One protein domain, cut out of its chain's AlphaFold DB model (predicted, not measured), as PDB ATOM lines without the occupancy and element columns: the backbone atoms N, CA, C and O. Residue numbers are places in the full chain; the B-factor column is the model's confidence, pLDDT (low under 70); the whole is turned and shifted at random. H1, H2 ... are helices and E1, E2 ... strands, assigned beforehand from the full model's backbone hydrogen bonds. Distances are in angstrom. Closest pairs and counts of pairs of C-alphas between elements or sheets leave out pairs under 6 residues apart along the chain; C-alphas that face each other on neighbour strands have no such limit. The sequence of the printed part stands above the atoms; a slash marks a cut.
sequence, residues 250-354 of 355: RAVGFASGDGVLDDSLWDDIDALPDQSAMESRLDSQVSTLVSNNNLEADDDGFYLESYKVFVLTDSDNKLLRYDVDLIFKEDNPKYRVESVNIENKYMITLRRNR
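What this domain is: This is residues 250 to 354 of the 355 residues of an uncharacterized protein of Candidatus Diapherotrites archaeon CG11_big_fil_rev_8_21_14_0_20_37_9 (UniProt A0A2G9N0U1). A long, twisted sheet of three antiparallel strands is covered on one face by helices: the long H3 runs along E1 and E2, and the shorter H2 crosses E2. The short H1 packs on H3 and only grazes the sheet, and residues 337 to 342, between E2 and E3, stick out. The printed part has 105 residues with three named helices and then three named strands, in the order H1 H2 H3 E1 E2 E3; the sheet's order is E1 E2 E3, and the class is mixed, helices and strands. It is only just loose, close to compact, with a radius of gyration of the C-alphas of 15.7 A, and elongated, with spans of 50 by 27 by 18 A.

How they stand to each other: E1, residues 302 to 313, E2, residues 319 to 330, and E3, residues 344 to 353, form a meander, each strand the antiparallel neighbour of the one before. E1 and E2 are a hairpin at 166 degrees, with N 308 and O 325 at 2.9 A and N 325 and O 308 at 2.8 A, within hydrogen-bond range. E2 and E3 are a hairpin at 163 degrees, with N 324 and O 350 at 2.9 A. H3, residues 275 to 292, is on the sheet at a height over the sheet of 8.8 A, over E1 and E2, and runs along the strands at 21 degrees to E1 on the local plane; the closest C-alphas of H3 and E1, those of Glu 279 and Val 311, are 6.0 A apart. H2, residues 263 to 270, is on the same face as H3, at a height over the sheet of 10.3 A. It lies over E2, where 6 of its 8 C-alphas fall, and only just not over E3, where 2 fall; it runs across the strands, at 63 degrees to E2 on the local plane. H2 and H3 form a helical hairpin, two layers being made by these helices on one face of the sheet. H3 touches H2 with residues 278 to 282 alone, Ile 269 and Met 278 having the closest C-alphas at 5.4 A; they run opposite ways at a tilt of 35.3 degrees, only just steep. H3 touches H1, residues 250 to 253, with residues 286 to 290 alone; the closest C-alphas of the two, those of Val 252 and Leu 289, are 5.6 A apart. H1 and H2 are apart. Each O i to N i+4 pair in H2 and H3 is within hydrogen-bond range; H1 is too short for such a pair.

Where its parts are: E1 measures 34.2 A from first to last C-alpha, E2 33.9 A, E3 28.9 A and H3 25.6 A. C-alpha 302, where E1 begins, is at (196.101, 225.877, 281.363). C-alpha 353, where E3 ends, is at (186.360, 202.571, 297.070), and C-alpha 250, where H1 begins, is at (184.685, 217.187, 288.395).

The domain as a whole: The two C-alphas farthest apart, those of Asp 316 and Lys 334, are 50.6 A apart. The printed part has no cut. The link from E2 to E3, residues 331 to 343, is long, and its residues 337 to 342 stand free. The mean pLDDT of the printed part is 89.2; residues 256 to 257 and 338 to 342 are under 70.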
ATOM      1  N   ARG A 250     186.118 217.395 288.172       91.06
ATOM      2  CA  ARG A 250     184.685 217.187 288.395       91.06
ATOM      3  C   ARG A 250     183.961 216.814 287.102       91.06
ATOM      4  O   ARG A 250     183.112 215.926 287.133       91.06
ATOM      5  N   ALA A 251     184.319 217.436 285.979       91.00
ATOM      6  CA  ALA A 251     183.747 217.117 284.673       91.00
ATOM      7  C   ALA A 251     184.051 215.672 284.226       91.00
ATOM      8  O   ALA A 251     183.231 215.060 283.546       91.00
ATOM      9  N   VAL A 252     185.182 215.098 284.654       92.38
ATOM     10  CA  VAL A 252     185.517 213.675 284.439       92.38
ATOM     11  C   VAL A 252     184.860 212.778 285.495       92.38
ATOM     12  O   VAL A 252     184.310 211.727 285.177       92.38
ATOM     13  N   GLY A 253     184.882 213.185 286.765       90.12
ATOM     14  CA  GLY A 253     184.357 212.407 287.888       90.12
ATOM     15  C   GLY A 253     182.847 212.207 287.846       90.12
ATOM     16  O   GLY A 253     182.371 211.098 288.070       90.12
ATOM     17  N   PHE A 254     182.098 213.262 287.529       87.25
ATOM     18  CA  PHE A 254     180.643 213.321 287.710       87.25
ATOM     19  C   PHE A 254     179.888 213.684 286.426       87.25
ATOM     20  O   PHE A 254     178.799 214.259 286.491       87.25
ATOM     21  N   ALA A 255     180.450 213.372 285.253       81.06
ATOM     22  CA  ALA A 255     179.713 213.480 283.995       81.06
ATOM     23  C   ALA A 255     178.384 212.717 284.111       81.06
ATOM     24  O   ALA A 255     178.360 211.571 284.554       81.06
ATOM     25  N   SER A 256     177.267 213.365 283.769       69.88
ATOM     26  CA  SER A 256     175.921 212.844 284.033       69.88
ATOM     27  C   SER A 256     175.684 211.475 283.381       69.88
ATOM     28  O   SER A 256     175.388 211.411 282.193       69.88
ATOM     29  N   GLY A 257     175.779 210.404 284.177       66.56
ATOM     30  CA  GLY A 257     175.572 209.014 283.753       66.56
ATOM     31  C   GLY A 257     176.788 208.315 283.137       66.56
ATOM     32  O   GLY A 257     176.685 207.138 282.824       66.56
ATOM     33  N   ASP A 258     177.917 209.012 282.979       78.50
ATOM     34  CA  ASP A 258     179.135 208.487 282.336       78.50
ATOM     35  C   ASP A 258     180.417 208.822 283.124       78.50
ATOM     36  O   ASP A 258     181.529 208.550 282.669       78.50
ATOM     37  N   GLY A 259     180.295 209.466 284.287       87.44
ATOM     38  CA  GLY A 259     181.431 209.906 285.089       87.44
ATOM     39  C   GLY A 259     182.230 208.741 285.659       87.44
ATOM     40  O   GLY A 259     181.687 207.680 285.967       87.44
ATOM     41  N   VAL A 260     183.532 208.943 285.870       90.69
ATOM     42  CA  VAL A 260     184.367 207.884 286.456       90.69
ATOM     43  C   VAL A 260     184.062 207.599 287.917       90.69
ATOM     44  O   VAL A 260     184.636 206.677 288.468       90.69
ATOM     45  N   LEU A 261     183.200 208.369 288.574       88.44
ATOM     46  CA  LEU A 261     182.726 208.091 289.927       88.44
ATOM     47  C   LEU A 261     181.269 207.600 289.940       88.44
ATOM     48  O   LEU A 261     180.717 207.455 291.027       88.44
ATOM     49  N   ASP A 262     180.664 207.317 288.781       87.88
ATOM     50  CA  ASP A 262     179.298 206.791 288.654       87.88
ATOM     51  C   ASP A 262     179.202 205.309 289.073       87.88
ATOM     52  O   ASP A 262     180.154 204.537 288.928       87.88
ATOM     53  N   ASP A 263     178.049 204.911 289.619       87.00
ATOM     54  CA  ASP A 263     177.784 203.540 290.073       87.00
ATOM     55  C   ASP A 263     177.760 202.532 288.924       87.00
ATOM     56  O   ASP A 263     178.242 201.412 289.075       87.00
ATOM     57  N   SER A 264     177.261 202.943 287.759       87.56
ATOM     58  CA  SER A 264     177.180 202.084 286.575       87.56
ATOM     59  C   SER A 264     178.557 201.634 286.080       87.56
ATOM     60  O   SER A 264     178.755 200.460 285.769       87.56
ATOM     61  N   LEU A 265     179.539 202.541 286.078       89.44
ATOM     62  CA  LEU A 265     180.903 202.217 285.677       89.44
ATOM     63  C   LEU A 265     181.568 201.248 286.663       89.44
ATOM     64  O   LEU A 265     182.347 200.393 286.248       89.44
ATOM     65  N   TRP A 266     181.271 201.364 287.959       90.56
ATOM     66  CA  TRP A 266     181.815 200.449 288.960       90.56
ATOM     67  C   TRP A 266     181.406 199.002 288.685       90.56
ATOM     68  O   TRP A 266     182.264 198.117 288.679       90.56
ATOM     69  N   ASP A 267     180.118 198.771 288.430       90.94
ATOM     70  CA  ASP A 267     179.589 197.436 288.142       90.94
ATOM     71  C   ASP A 267     180.179 196.866 286.844       90.94
ATOM     72  O   ASP A 267     180.552 195.690 286.791       90.94
ATOM     73  N   ASP A 268     180.340 197.712 285.820       91.56
ATOM     74  CA  ASP A 268     180.996 197.351 284.562       91.56
ATOM     75  C   ASP A 268     182.461 196.934 284.768       91.56
ATOM     76  O   ASP A 268     182.924 195.976 284.147       91.56
ATOM     77  N   ILE A 269     183.199 197.643 285.630       92.62
ATOM     78  CA  ILE A 269     184.608 197.346 285.919       92.62
ATOM     79  C   ILE A 269     184.733 196.081 286.781       92.62
ATOM     80  O   ILE A 269     185.549 195.221 286.458       92.62
ATOM     81  N   ASP A 270     183.925 195.907 287.837       93.31
ATOM     82  CA  ASP A 270     183.999 194.721 288.721       93.31
ATOM     83  C   ASP A 270     183.598 193.406 288.019       93.31
ATOM     84  O   ASP A 270     183.913 192.305 288.490       93.31
ATOM     85  N   ALA A 271     182.905 193.501 286.881       93.94
ATOM     86  CA  ALA A 271     182.564 192.360 286.038       93.94
ATOM     87  C   ALA A 271     183.739 191.853 285.176       93.94
ATOM     88  O   ALA A 271     183.638 190.771 284.587       93.94
ATOM     89  N   LEU A 272     184.839 192.607 285.078       95.56
ATOM     90  CA  LEU A 272     185.989 192.258 284.242       95.56
ATOM     91  C   LEU A 272     186.884 191.194 284.904       95.56
ATOM     92  O   LEU A 272     186.952 191.101 286.128       95.56
ATOM     93  N   PRO A 273     187.566 190.351 284.104       92.75
ATOM     94  CA  PRO A 273     188.211 189.135 284.609       92.75
ATOM     95  C   PRO A 273     189.530 189.372 285.361       92.75
ATOM     96  O   PRO A 273     189.956 188.517 286.142       92.75
ATOM     97  N   ASP A 274     190.204 190.490 285.094       94.94
ATOM     98  CA  ASP A 274     191.516 190.804 285.646       94.94
ATOM     99  C   ASP A 274     191.768 192.316 285.710       94.94
ATOM    100  O   ASP A 274     191.091 193.117 285.060       94.94
ATOM    101  N   GLN A 275     192.778 192.693 286.499       94.75
ATOM    102  CA  GLN A 275     193.173 194.083 286.722       94.75
ATOM    103  C   GLN A 275     193.523 194.822 285.420       94.75
ATOM    104  O   GLN A 275     193.190 195.994 285.281       94.75
ATOM    105  N   SER A 276     194.153 194.159 284.444       96.00
ATOM    106  CA  SER A 276     194.559 194.815 283.195       96.00
ATOM    107  C   SER A 276     193.347 195.186 282.339       96.00
ATOM    108  O   SER A 276     193.307 196.274 281.764       96.00
ATOM    109  N   ALA A 277     192.335 194.317 282.292       96.00
ATOM    110  CA  ALA A 277     191.062 194.618 281.651       96.00
ATOM    111  C   ALA A 277     190.344 195.781 282.356       96.00
ATOM    112  O   ALA A 277     189.828 196.674 281.678       96.00
ATOM    113  N   MET A 278     190.353 195.805 283.696       96.38
ATOM    114  CA  MET A 278     189.779 196.893 284.500       96.38
ATOM    115  C   MET A 278     190.454 198.239 284.219       96.38
ATOM    116  O   MET A 278     189.768 199.219 283.927       96.38
ATOM    117  N   GLU A 279     191.789 198.279 284.239       96.00
ATOM    118  CA  GLU A 279     192.574 199.479 283.930       96.00
ATOM    119  C   GLU A 279     192.317 199.958 282.501       96.00
ATOM    120  O   GLU A 279     192.079 201.142 282.295       96.00
ATOM    121  N   SER A 280     192.274 199.051 281.519       96.75
ATOM    122  CA  SER A 280     192.004 199.411 280.123       96.75
ATOM    123  C   SER A 280     190.590 199.965 279.909       96.75
ATOM    124  O   SER A 280     190.411 200.914 279.141       96.75
ATOM    125  N   ARG A 281     189.575 199.412 280.590       95.69
ATOM    126  CA  ARG A 281     188.196 199.929 280.525       95.69
ATOM    127  C   ARG A 281     188.094 201.328 281.125       95.69
ATOM    128  O   ARG A 281     187.409 202.178 280.548       95.69
ATOM    129  N   LEU A 282     188.749 201.544 282.264       94.88
ATOM    130  CA  LEU A 282     188.762 202.821 282.967       94.88
ATOM    131  C   LEU A 282     189.566 203.874 282.189       94.88
ATOM    132  O   LEU A 282     189.064 204.974 281.989       94.88
ATOM    133  N   ASP A 283     190.731 203.520 281.644       96.50
ATOM    134  CA  ASP A 283     191.527 204.371 280.746       96.50
ATOM    135  C   ASP A 283     190.721 204.823 279.518       96.50
ATOM    136  O   ASP A 283     190.633 206.017 279.233       96.50
ATOM    137  N   SER A 284     190.021 203.895 278.855       96.12
ATOM    138  CA  SER A 284     189.148 204.230 277.724       96.12
ATOM    139  C   SER A 284     188.014 205.187 278.112       96.12
ATOM    140  O   SER A 284     187.639 206.044 277.304       96.12
ATOM    141  N   GLN A 285     187.453 205.051 279.319       95.19
ATOM    142  CA  GLN A 285     186.418 205.960 279.819       95.19
ATOM    143  C   GLN A 285     186.996 207.354 280.074       95.19
ATOM    144  O   GLN A 285     186.440 208.343 279.599       95.19
ATOM    145  N   VAL A 286     188.129 207.429 280.779       95.88
ATOM    146  CA  VAL A 286     188.811 208.688 281.097       95.88
ATOM    147  C   VAL A 286     189.189 209.422 279.815       95.88
ATOM    148  O   VAL A 286     188.814 210.579 279.665       95.88
ATOM    149  N   SER A 287     189.830 208.750 278.855       95.69
ATOM    150  CA  SER A 287     190.211 209.337 277.562       95.69
ATOM    151  C   SER A 287     189.015 209.948 276.820       95.69
ATOM    152  O   SER A 287     189.089 211.069 276.302       95.69
ATOM    153  N   THR A 288     187.874 209.250 276.830       95.06
ATOM    154  CA  THR A 288     186.630 209.732 276.212       95.06
ATOM    155  C   THR A 288     186.116 210.991 276.909       95.06
ATOM    156  O   THR A 288     185.781 211.973 276.249       95.06
ATOM    157  N   LEU A 289     186.083 210.999 278.244       94.62
ATOM    158  CA  LEU A 289     185.612 212.139 279.033       94.62
ATOM    159  C   LEU A 289     186.543 213.349 278.925       94.62
ATOM    160  O   LEU A 289     186.064 214.475 278.803       94.62
ATOM    161  N   VAL A 290     187.856 213.124 278.933       94.69
ATOM    162  CA  VAL A 290     188.884 214.151 278.727       94.69
ATOM    163  C   VAL A 290     188.693 214.827 277.371       94.69
ATOM    164  O   VAL A 290     188.638 216.058 277.301       94.69
ATOM    165  N   SER A 291     188.496 214.030 276.316       93.69
ATOM    166  CA  SER A 291     188.252 214.526 274.959       93.69
ATOM    167  C   SER A 291     186.929 215.292 274.858       93.69
ATOM    168  O   SER A 291     186.889 216.394 274.314       93.69
ATOM    169  N   ASN A 292     185.845 214.748 275.418       92.88
ATOM    170  CA  ASN A 292     184.513 215.361 275.366       92.88
ATOM    171  C   ASN A 292     184.448 216.706 276.103       92.88
ATOM    172  O   ASN A 292     183.726 217.603 275.674       92.88
ATOM    173  N   ASN A 293     185.201 216.845 277.196       90.06
ATOM    174  CA  ASN A 293     185.293 218.085 277.966       90.06
ATOM    175  C   ASN A 293     186.407 219.022 277.473       90.06
ATOM    176  O   ASN A 293     186.590 220.092 278.048       90.06
ATOM    177  N   ASN A 294     187.133 218.639 276.415       92.19
ATOM    178  CA  ASN A 294     188.203 219.430 275.813       92.19
ATOM    179  C   ASN A 294     189.295 219.843 276.825       92.19
ATOM    180  O   ASN A 294     189.810 220.957 276.762       92.19
ATOM    181  N   LEU A 295     189.633 218.961 277.776       92.06
ATOM    182  CA  LEU A 295     190.550 219.295 278.878       92.06
ATOM    183  C   LEU A 295     192.016 219.406 278.438       92.06
ATOM    184  O   LEU A 295     192.810 220.038 279.123       92.06
ATOM    185  N   GLU A 296     192.383 218.785 277.316       91.88
ATOM    186  CA  GLU A 296     193.741 218.835 276.748       91.88
ATOM    187  C   GLU A 296     193.992 220.105 275.926       91.88
ATOM    188  O   GLU A 296     195.132 220.395 275.561       91.88
ATOM    189  N   ALA A 297     192.938 220.856 275.593       91.00
ATOM    190  CA  ALA A 297     193.098 222.098 274.861       91.00
ATOM    191  C   ALA A 297     193.708 223.171 275.761       91.00
ATOM    192  O   ALA A 297     193.289 223.360 276.900       91.00
ATOM    193  N   ASP A 298     194.673 223.902 275.206       89.50
ATOM    194  CA  ASP A 298     195.280 225.046 275.870       89.50
ATOM    195  C   ASP A 298     194.242 226.159 276.086       89.50
ATOM    196  O   ASP A 298     193.758 226.774 275.129       89.50
ATOM    197  N   ASP A 299     193.910 226.417 277.351       89.00
ATOM    198  CA  ASP A 299     193.045 227.509 277.780       89.00
ATOM    199  C   ASP A 299     193.850 228.552 278.567       89.00
ATOM    200  O   ASP A 299     193.926 228.539 279.803       89.00
ATOM    201  N   ASP A 300     194.483 229.456 277.810       88.31
ATOM    202  CA  ASP A 300     195.344 230.536 278.309       88.31
ATOM    203  C   ASP A 300     196.481 230.007 279.198       88.31
ATOM    204  O   ASP A 300     196.699 230.491 280.315       88.31
ATOM    205  N   GLY A 301     197.193 228.996 278.696       88.81
ATOM    206  CA  GLY A 301     198.306 228.308 279.343       88.81
ATOM    207  C   GLY A 301     197.890 227.208 280.315       88.81
ATOM    208  O   GLY A 301     198.764 226.649 280.968       88.81
ATOM    209  N   PHE A 302     196.597 226.897 280.441       92.88
ATOM    210  CA  PHE A 302     196.101 225.877 281.363       92.88
ATOM    211  C   PHE A 302     195.455 224.710 280.623       92.88
ATOM    212  O   PHE A 302     194.506 224.912 279.872       92.88
ATOM    213  N   TYR A 303     195.930 223.492 280.875       94.50
ATOM    214  CA  TYR A 303     195.430 222.277 280.227       94.50
ATOM    215  C   TYR A 303     195.745 221.024 281.058       94.50
ATOM    216  O   TYR A 303     196.593 221.042 281.951       94.50
ATOM    217  N   LEU A 304     195.051 219.921 280.780       95.06
ATOM    218  CA  LEU A 304     195.390 218.595 281.292       95.06
ATOM    219  C   LEU A 304     196.615 218.066 280.533       95.06
ATOM    220  O   LEU A 304     196.535 217.803 279.337       95.06
ATOM    221  N   GLU A 305     197.752 217.923 281.214       94.88
ATOM    222  CA  GLU A 305     199.001 217.441 280.607       94.88
ATOM    223  C   GLU A 305     198.998 215.917 280.460       94.88
ATOM    224  O   GLU A 305     199.474 215.381 279.461       94.88
ATOM    225  N   SER A 306     198.505 215.215 281.478       94.38
ATOM    226  CA  SER A 306     198.425 213.756 281.477       94.38
ATOM    227  C   SER A 306     197.438 213.255 282.525       94.38
ATOM    228  O   SER A 306     197.011 213.998 283.413       94.38
ATOM    229  N   TYR A 307     197.090 211.975 282.437       95.31
ATOM    230  CA  TYR A 307     196.368 211.277 283.487       95.31
ATOM    231  C   TYR A 307     196.926 209.868 283.697       95.31
ATOM    232  O   TYR A 307     197.601 209.316 282.824       95.31
ATOM    233  N   LYS A 308     196.654 209.289 284.868       94.12
ATOM    234  CA  LYS A 308     197.024 207.913 285.216       94.12
ATOM    235  C   LYS A 308     195.847 207.194 285.839       94.12
ATOM    236  O   LYS A 308     195.049 207.794 286.552       94.12
ATOM    237  N   VAL A 309     195.757 205.901 285.569       94.12
ATOM    238  CA  VAL A 309     194.705 205.032 286.085       94.12
ATOM    239  C   VAL A 309     195.349 203.920 286.894       94.12
ATOM    240  O   VAL A 309     196.292 203.282 286.429       94.12
ATOM    241  N   PHE A 310     194.820 203.682 288.088       93.75
ATOM    242  CA  PHE A 310     195.274 202.626 288.980       93.75
ATOM    243  C   PHE A 310     194.084 201.835 289.497       93.75
ATOM    244  O   PHE A 310     193.138 202.412 290.034       93.75
ATOM    245  N   VAL A 311     194.152 200.511 289.393       94.44
ATOM    246  CA  VAL A 311     193.137 199.608 289.942       94.44
ATOM    247  C   VAL A 311     193.760 198.739 291.028       94.44
ATOM    248  O   VAL A 311     194.864 198.224 290.885       94.44
ATOM    249  N   LEU A 312     193.036 198.566 292.129       94.56
ATOM    250  CA  LEU A 312     193.388 197.666 293.217       94.56
ATOM    251  C   LEU A 312     192.330 196.568 293.325       94.56
ATOM    252  O   LEU A 312     191.149 196.861 293.535       94.56
ATOM    253  N   THR A 313     192.768 195.315 293.240       94.94
ATOM    254  CA  THR A 313     191.915 194.132 293.391       94.94
ATOM    255  C   THR A 313     192.289 193.304 294.619       94.94
ATOM    256  O   THR A 313     193.388 193.431 295.163       94.94
ATOM    257  N   ASP A 314     191.374 192.448 295.069       94.00
ATOM    258  CA  ASP A 314     191.673 191.411 296.062       94.00
ATOM    259  C   ASP A 314     192.293 190.152 295.423       94.00
ATOM    260  O   ASP A 314     192.627 190.125 294.236       94.00
ATOM    261  N   SER A 315     192.472 189.097 296.227       93.56
ATOM    262  CA  SER A 315     193.022 187.811 295.776       93.56
ATOM    263  C   SER A 315     192.140 187.064 294.773       93.56
ATOM    264  O   SER A 315     192.641 186.163 294.103       93.56
ATOM    265  N   ASP A 316     190.860 187.423 294.679       92.31
ATOM    266  CA  ASP A 316     189.875 186.823 293.777       92.31
ATOM    267  C   ASP A 316     189.630 187.709 292.539       92.31
ATOM    268  O   ASP A 316     188.650 187.516 291.817       92.31
ATOM    269  N   ASN A 317     190.522 188.679 292.282       91.12
ATOM    270  CA  ASN A 317     190.406 189.698 291.235       91.12
ATOM    271  C   ASN A 317     189.135 190.555 291.343       91.12
ATOM    272  O   ASN A 317     188.658 191.073 290.336       91.12
ATOM    273  N   LYS A 318     188.571 190.729 292.542       92.31
ATOM    274  CA  LYS A 318     187.453 191.655 292.750       92.31
ATOM    275  C   LYS A 318     187.939 193.065 293.003       92.31
ATOM    276  O   LYS A 318     188.922 193.270 293.716       92.31
ATOM    277  N   LEU A 319     187.233 194.039 292.434       93.88
ATOM    278  CA  LEU A 319     187.577 195.447 292.536       93.88
ATOM    279  C   LEU A 319     187.436 195.913 293.992       93.88
ATOM    280  O   LEU A 319     186.367 195.824 294.600       93.88
ATOM    281  N   LEU A 320     188.528 196.418 294.566       93.38
ATOM    282  CA  LEU A 320     188.544 197.030 295.898       93.38
ATOM    283  C   LEU A 320     188.523 198.553 295.812       93.38
ATOM    284  O   LEU A 320     187.840 199.212 296.599       93.38
ATOM    285  N   ARG A 321     189.297 199.111 294.881       93.88
ATOM    286  CA  ARG A 321     189.455 200.552 294.679       93.88
ATOM    287  C   ARG A 321     189.965 200.822 293.273       93.88
ATOM    288  O   ARG A 321     190.735 200.026 292.745       93.88
ATOM    289  N   TYR A 322     189.633 201.981 292.725       93.38
ATOM    290  CA  TYR A 322     190.453 202.589 291.684       93.38
ATOM    291  C   TYR A 322     190.693 204.071 291.951       93.38
ATOM    292  O   TYR A 322     189.892 204.738 292.615       93.38
ATOM    293  N   ASP A 323     191.810 204.544 291.412       93.50
ATOM    294  CA  ASP A 323     192.259 205.927 291.445       93.50
ATOM    295  C   ASP A 323     192.489 206.399 289.998       93.50
ATOM    296  O   ASP A 323     193.084 205.681 289.188       93.50
ATOM    297  N   VAL A 324     192.004 207.595 289.666       94.25
ATOM    298  CA  VAL A 324     192.328 208.299 288.418       94.25
ATOM    299  C   VAL A 324     193.007 209.610 288.778       94.25
ATOM    300  O   VAL A 324     192.358 210.520 289.292       94.25
ATOM    301  N   ASP A 325     194.298 209.713 288.495       93.19
ATOM    302  CA  ASP A 325     195.080 210.920 288.742       93.19
ATOM    303  C   ASP A 325     195.059 211.799 287.499       93.19
ATOM    304  O   ASP A 325     195.522 211.391 286.435       93.19
ATOM    305  N   LEU A 326     194.523 213.009 287.625       93.19
ATOM    306  CA  LEU A 326     194.480 214.019 286.572       93.19
ATOM    307  C   LEU A 326     195.533 215.085 286.865       93.19
ATOM    308  O   LEU A 326     195.467 215.737 287.909       93.19
ATOM    309  N   ILE A 327     196.491 215.269 285.955       92.38
ATOM    310  CA  ILE A 327     197.618 216.193 286.119       92.38
ATOM    311  C   ILE A 327     197.419 217.384 285.182       92.38
ATOM    312  O   ILE A 327     197.658 217.302 283.976       92.38
ATOM    313  N   PHE A 328     196.979 218.505 285.746       92.06
ATOM    314  CA  PHE A 328     196.833 219.773 285.035       92.06
ATOM    315  C   PHE A 328     198.116 220.588 285.120       92.06
ATOM    316  O   PHE A 328     198.780 220.574 286.154       92.06
ATOM    317  N   LYS A 329     198.438 221.337 284.071       91.06
ATOM    318  CA  LYS A 329     199.620 222.195 283.989       91.06
ATOM    319  C   LYS A 329     199.226 223.647 283.766       91.06
ATOM    320  O   LYS A 329     198.284 223.924 283.030       91.06
ATOM    321  N   GLU A 330     199.959 224.555 284.408       90.19
ATOM    322  CA  GLU A 330     199.828 226.006 284.265       90.19
ATOM    323  C   GLU A 330     201.119 226.628 283.715       90.19
ATOM    324  O   GLU A 330     202.098 226.864 284.437       90.19
ATOM    325  N   ASP A 331     201.104 226.927 282.421       89.62
ATOM    326  CA  ASP A 331     202.192 227.527 281.656       89.62
ATOM    327  C   ASP A 331     202.158 229.060 281.610       89.62
ATOM    328  O   ASP A 331     203.160 229.700 281.274       89.62
ATOM    329  N   ASN A 332     201.062 229.682 282.032       88.50
ATOM    330  CA  ASN A 332     200.902 231.124 282.004       88.50
ATOM    331  C   ASN A 332     201.537 231.792 283.235       88.50
ATOM    332  O   ASN A 332     201.093 231.597 284.371       88.50
ATOM    333  N   PRO A 333     202.538 232.668 283.041       83.62
ATOM    334  CA  PRO A 333     203.237 233.320 284.143       83.62
ATOM    335  C   PRO A 333     202.356 234.276 284.958       83.62
ATOM    336  O   PRO A 333     202.729 234.626 286.074       83.62
ATOM    337  N   LYS A 334     201.193 234.701 284.440       85.88
ATOM    338  CA  LYS A 334     200.251 235.563 285.178       85.88
ATOM    339  C   LYS A 334     199.637 234.868 286.395       85.88
ATOM    340  O   LYS A 334     199.211 235.555 287.320       85.88
ATOM    341  N   TYR A 335     199.595 233.538 286.382       82.25
ATOM    342  CA  TYR A 335     198.930 232.711 287.389       82.25
ATOM    343  C   TYR A 335     199.924 231.975 288.297       82.25
ATOM    344  O   TYR A 335     199.627 230.935 288.877       82.25
ATOM    345  N   ARG A 336     201.137 232.526 288.419       76.75
ATOM    346  CA  ARG A 336     202.223 231.974 289.234       76.75
ATOM    347  C   ARG A 336     202.549 232.938 290.368       76.75
ATOM    348  O   ARG A 336     202.655 234.144 290.135       76.75
ATOM    349  N   VAL A 337     202.701 232.429 291.593       71.00
ATOM    350  CA  VAL A 337     203.120 233.261 292.738       71.00
ATOM    351  C   VAL A 337     204.647 233.303 292.833       71.00
ATOM    352  O   VAL A 337     205.217 234.348 293.149       71.00
ATOM    353  N   GLU A 338     205.320 232.199 292.501       66.62
ATOM    354  CA  GLU A 338     206.781 232.106 292.496       66.62
ATOM    355  C   GLU A 338     207.412 232.227 291.102       66.62
ATOM    356  O   GLU A 338     206.856 231.799 290.092       66.62
ATOM    357  N   SER A 339     208.638 232.762 291.071       54.34
ATOM    358  CA  SER A 339     209.503 232.818 289.879       54.34
ATOM    359  C   SER A 339     210.453 231.617 289.754       54.34
ATOM    360  O   SER A 339     211.305 231.594 288.867       54.34
ATOM    361  N   VAL A 340     210.347 230.636 290.652       57.16
ATOM    362  CA  VAL A 340     211.230 229.465 290.665       57.16
ATOM    363  C   VAL A 340     210.823 228.514 289.531       57.16
ATOM    364  O   VAL A 340     209.638 228.341 289.269       57.16
ATOM    365  N   ASN A 341     211.810 227.906 288.859       57.44
ATOM    366  CA  ASN A 341     211.684 227.000 287.701       57.44
ATOM    367  C   ASN A 341     210.979 225.654 288.000       57.44
ATOM    368  O   ASN A 341     211.372 224.619 287.466       57.44
ATOM    369  N   ILE A 342     209.986 225.634 288.881       64.06
ATOM    370  CA  ILE A 342     209.186 224.448 289.179       64.06
ATOM    371  C   ILE A 342     207.969 224.489 288.251       64.06
ATOM    372  O   ILE A 342     207.322 225.531 288.113       64.06
ATOM    373  N   GLU A 343     207.688 223.385 287.556       72.25
ATOM    374  CA  GLU A 343     206.480 223.275 286.736       72.25
ATOM    375  C   GLU A 343     205.252 223.377 287.652       72.25
ATOM    376  O   GLU A 343     205.135 222.635 288.625       72.25
ATOM    377  N   ASN A 344     204.330 224.302 287.368       81.31
ATOM    378  CA  ASN A 344     203.101 224.416 288.150       81.31
ATOM    379  C   ASN A 344     202.118 223.354 287.673       81.31
ATOM    380  O   ASN A 344     201.399 223.561 286.693       81.31
ATOM    381  N   LYS A 345     202.136 222.211 288.356       86.81
ATOM    382  CA  LYS A 345     201.215 221.105 288.119       86.81
ATOM    383  C   LYS A 345     200.242 220.955 289.276       86.81
ATOM    384  O   LYS A 345     200.629 221.079 290.433       86.81
ATOM    385  N   TYR A 346     198.995 220.649 288.948       86.38
ATOM    386  CA  TYR A 346     197.934 220.344 289.900       86.38
ATOM    387  C   TYR A 346     197.493 218.902 289.679       86.38
ATOM    388  O   TYR A 346     197.001 218.577 288.599       86.38
ATOM    389  N   MET A 347     197.654 218.049 290.690       88.62
ATOM    390  CA  MET A 347     197.164 216.673 290.639       88.62
ATOM    391  C   MET A 347     195.868 216.546 291.425       88.62
ATOM    392  O   MET A 347     195.823 216.840 292.621       88.62
ATOM    393  N   ILE A 348     194.818 216.099 290.743       89.88
ATOM    394  CA  ILE A 348     193.524 215.792 291.346       89.88
ATOM    395  C   ILE A 348     193.276 214.294 291.184       89.88
ATOM    396  O   ILE A 348     193.222 213.800 290.060       89.88
ATOM    397  N   THR A 349     193.113 213.581 292.296       91.00
ATOM    398  CA  THR A 349     192.833 212.141 292.293       91.00
ATOM    399  C   THR A 349     191.336 211.916 292.426       91.00
ATOM    400  O   THR A 349     190.734 212.271 293.438       91.00
ATOM    401  N   LEU A 350     190.723 211.278 291.437       92.00
ATOM    402  CA  LEU A 350     189.361 210.765 291.527       92.00
ATOM    403  C   LEU A 350     189.425 209.360 292.124       92.00
ATOM    404  O   LEU A 350     189.976 208.452 291.504       92.00
ATOM    405  N   ARG A 351     188.885 209.177 293.329       91.69
ATOM    406  CA  ARG A 351     188.955 207.908 294.059       91.69
ATOM    407  C   ARG A 351     187.576 207.318 294.283       91.69
ATOM    408  O   ARG A 351     186.691 207.964 294.854       91.69
ATOM    409  N   ARG A 352     187.440 206.032 293.960       90.25
ATOM    410  CA  ARG A 352     186.277 205.230 294.338       90.25
ATOM    411  C   ARG A 352     186.712 203.967 295.065       90.25
ATOM    412  O   ARG A 352     187.536 203.206 294.569       90.25
ATOM    413  N   ASN A 353     186.141 203.756 296.248       89.62
ATOM    414  CA  ASN A 353     186.360 202.571 297.070       89.62
ATOM    415  C   ASN A 353     185.117 201.683 297.030       89.62
ATOM    416  O   ASN A 353     184.000 202.184 296.884       89.62
ATOM    417  N   ARG A 354     185.308 200.384 297.247       83.56
ATOM    418  CA  ARG A 354     184.213 199.469 297.554       83.56
ATOM    419  C   ARG A 354     183.563 199.902 298.873       83.56
ATOM    420  O   ARG A 354     184.276 200.104 299.857       83.56
TER     421      ARG A 354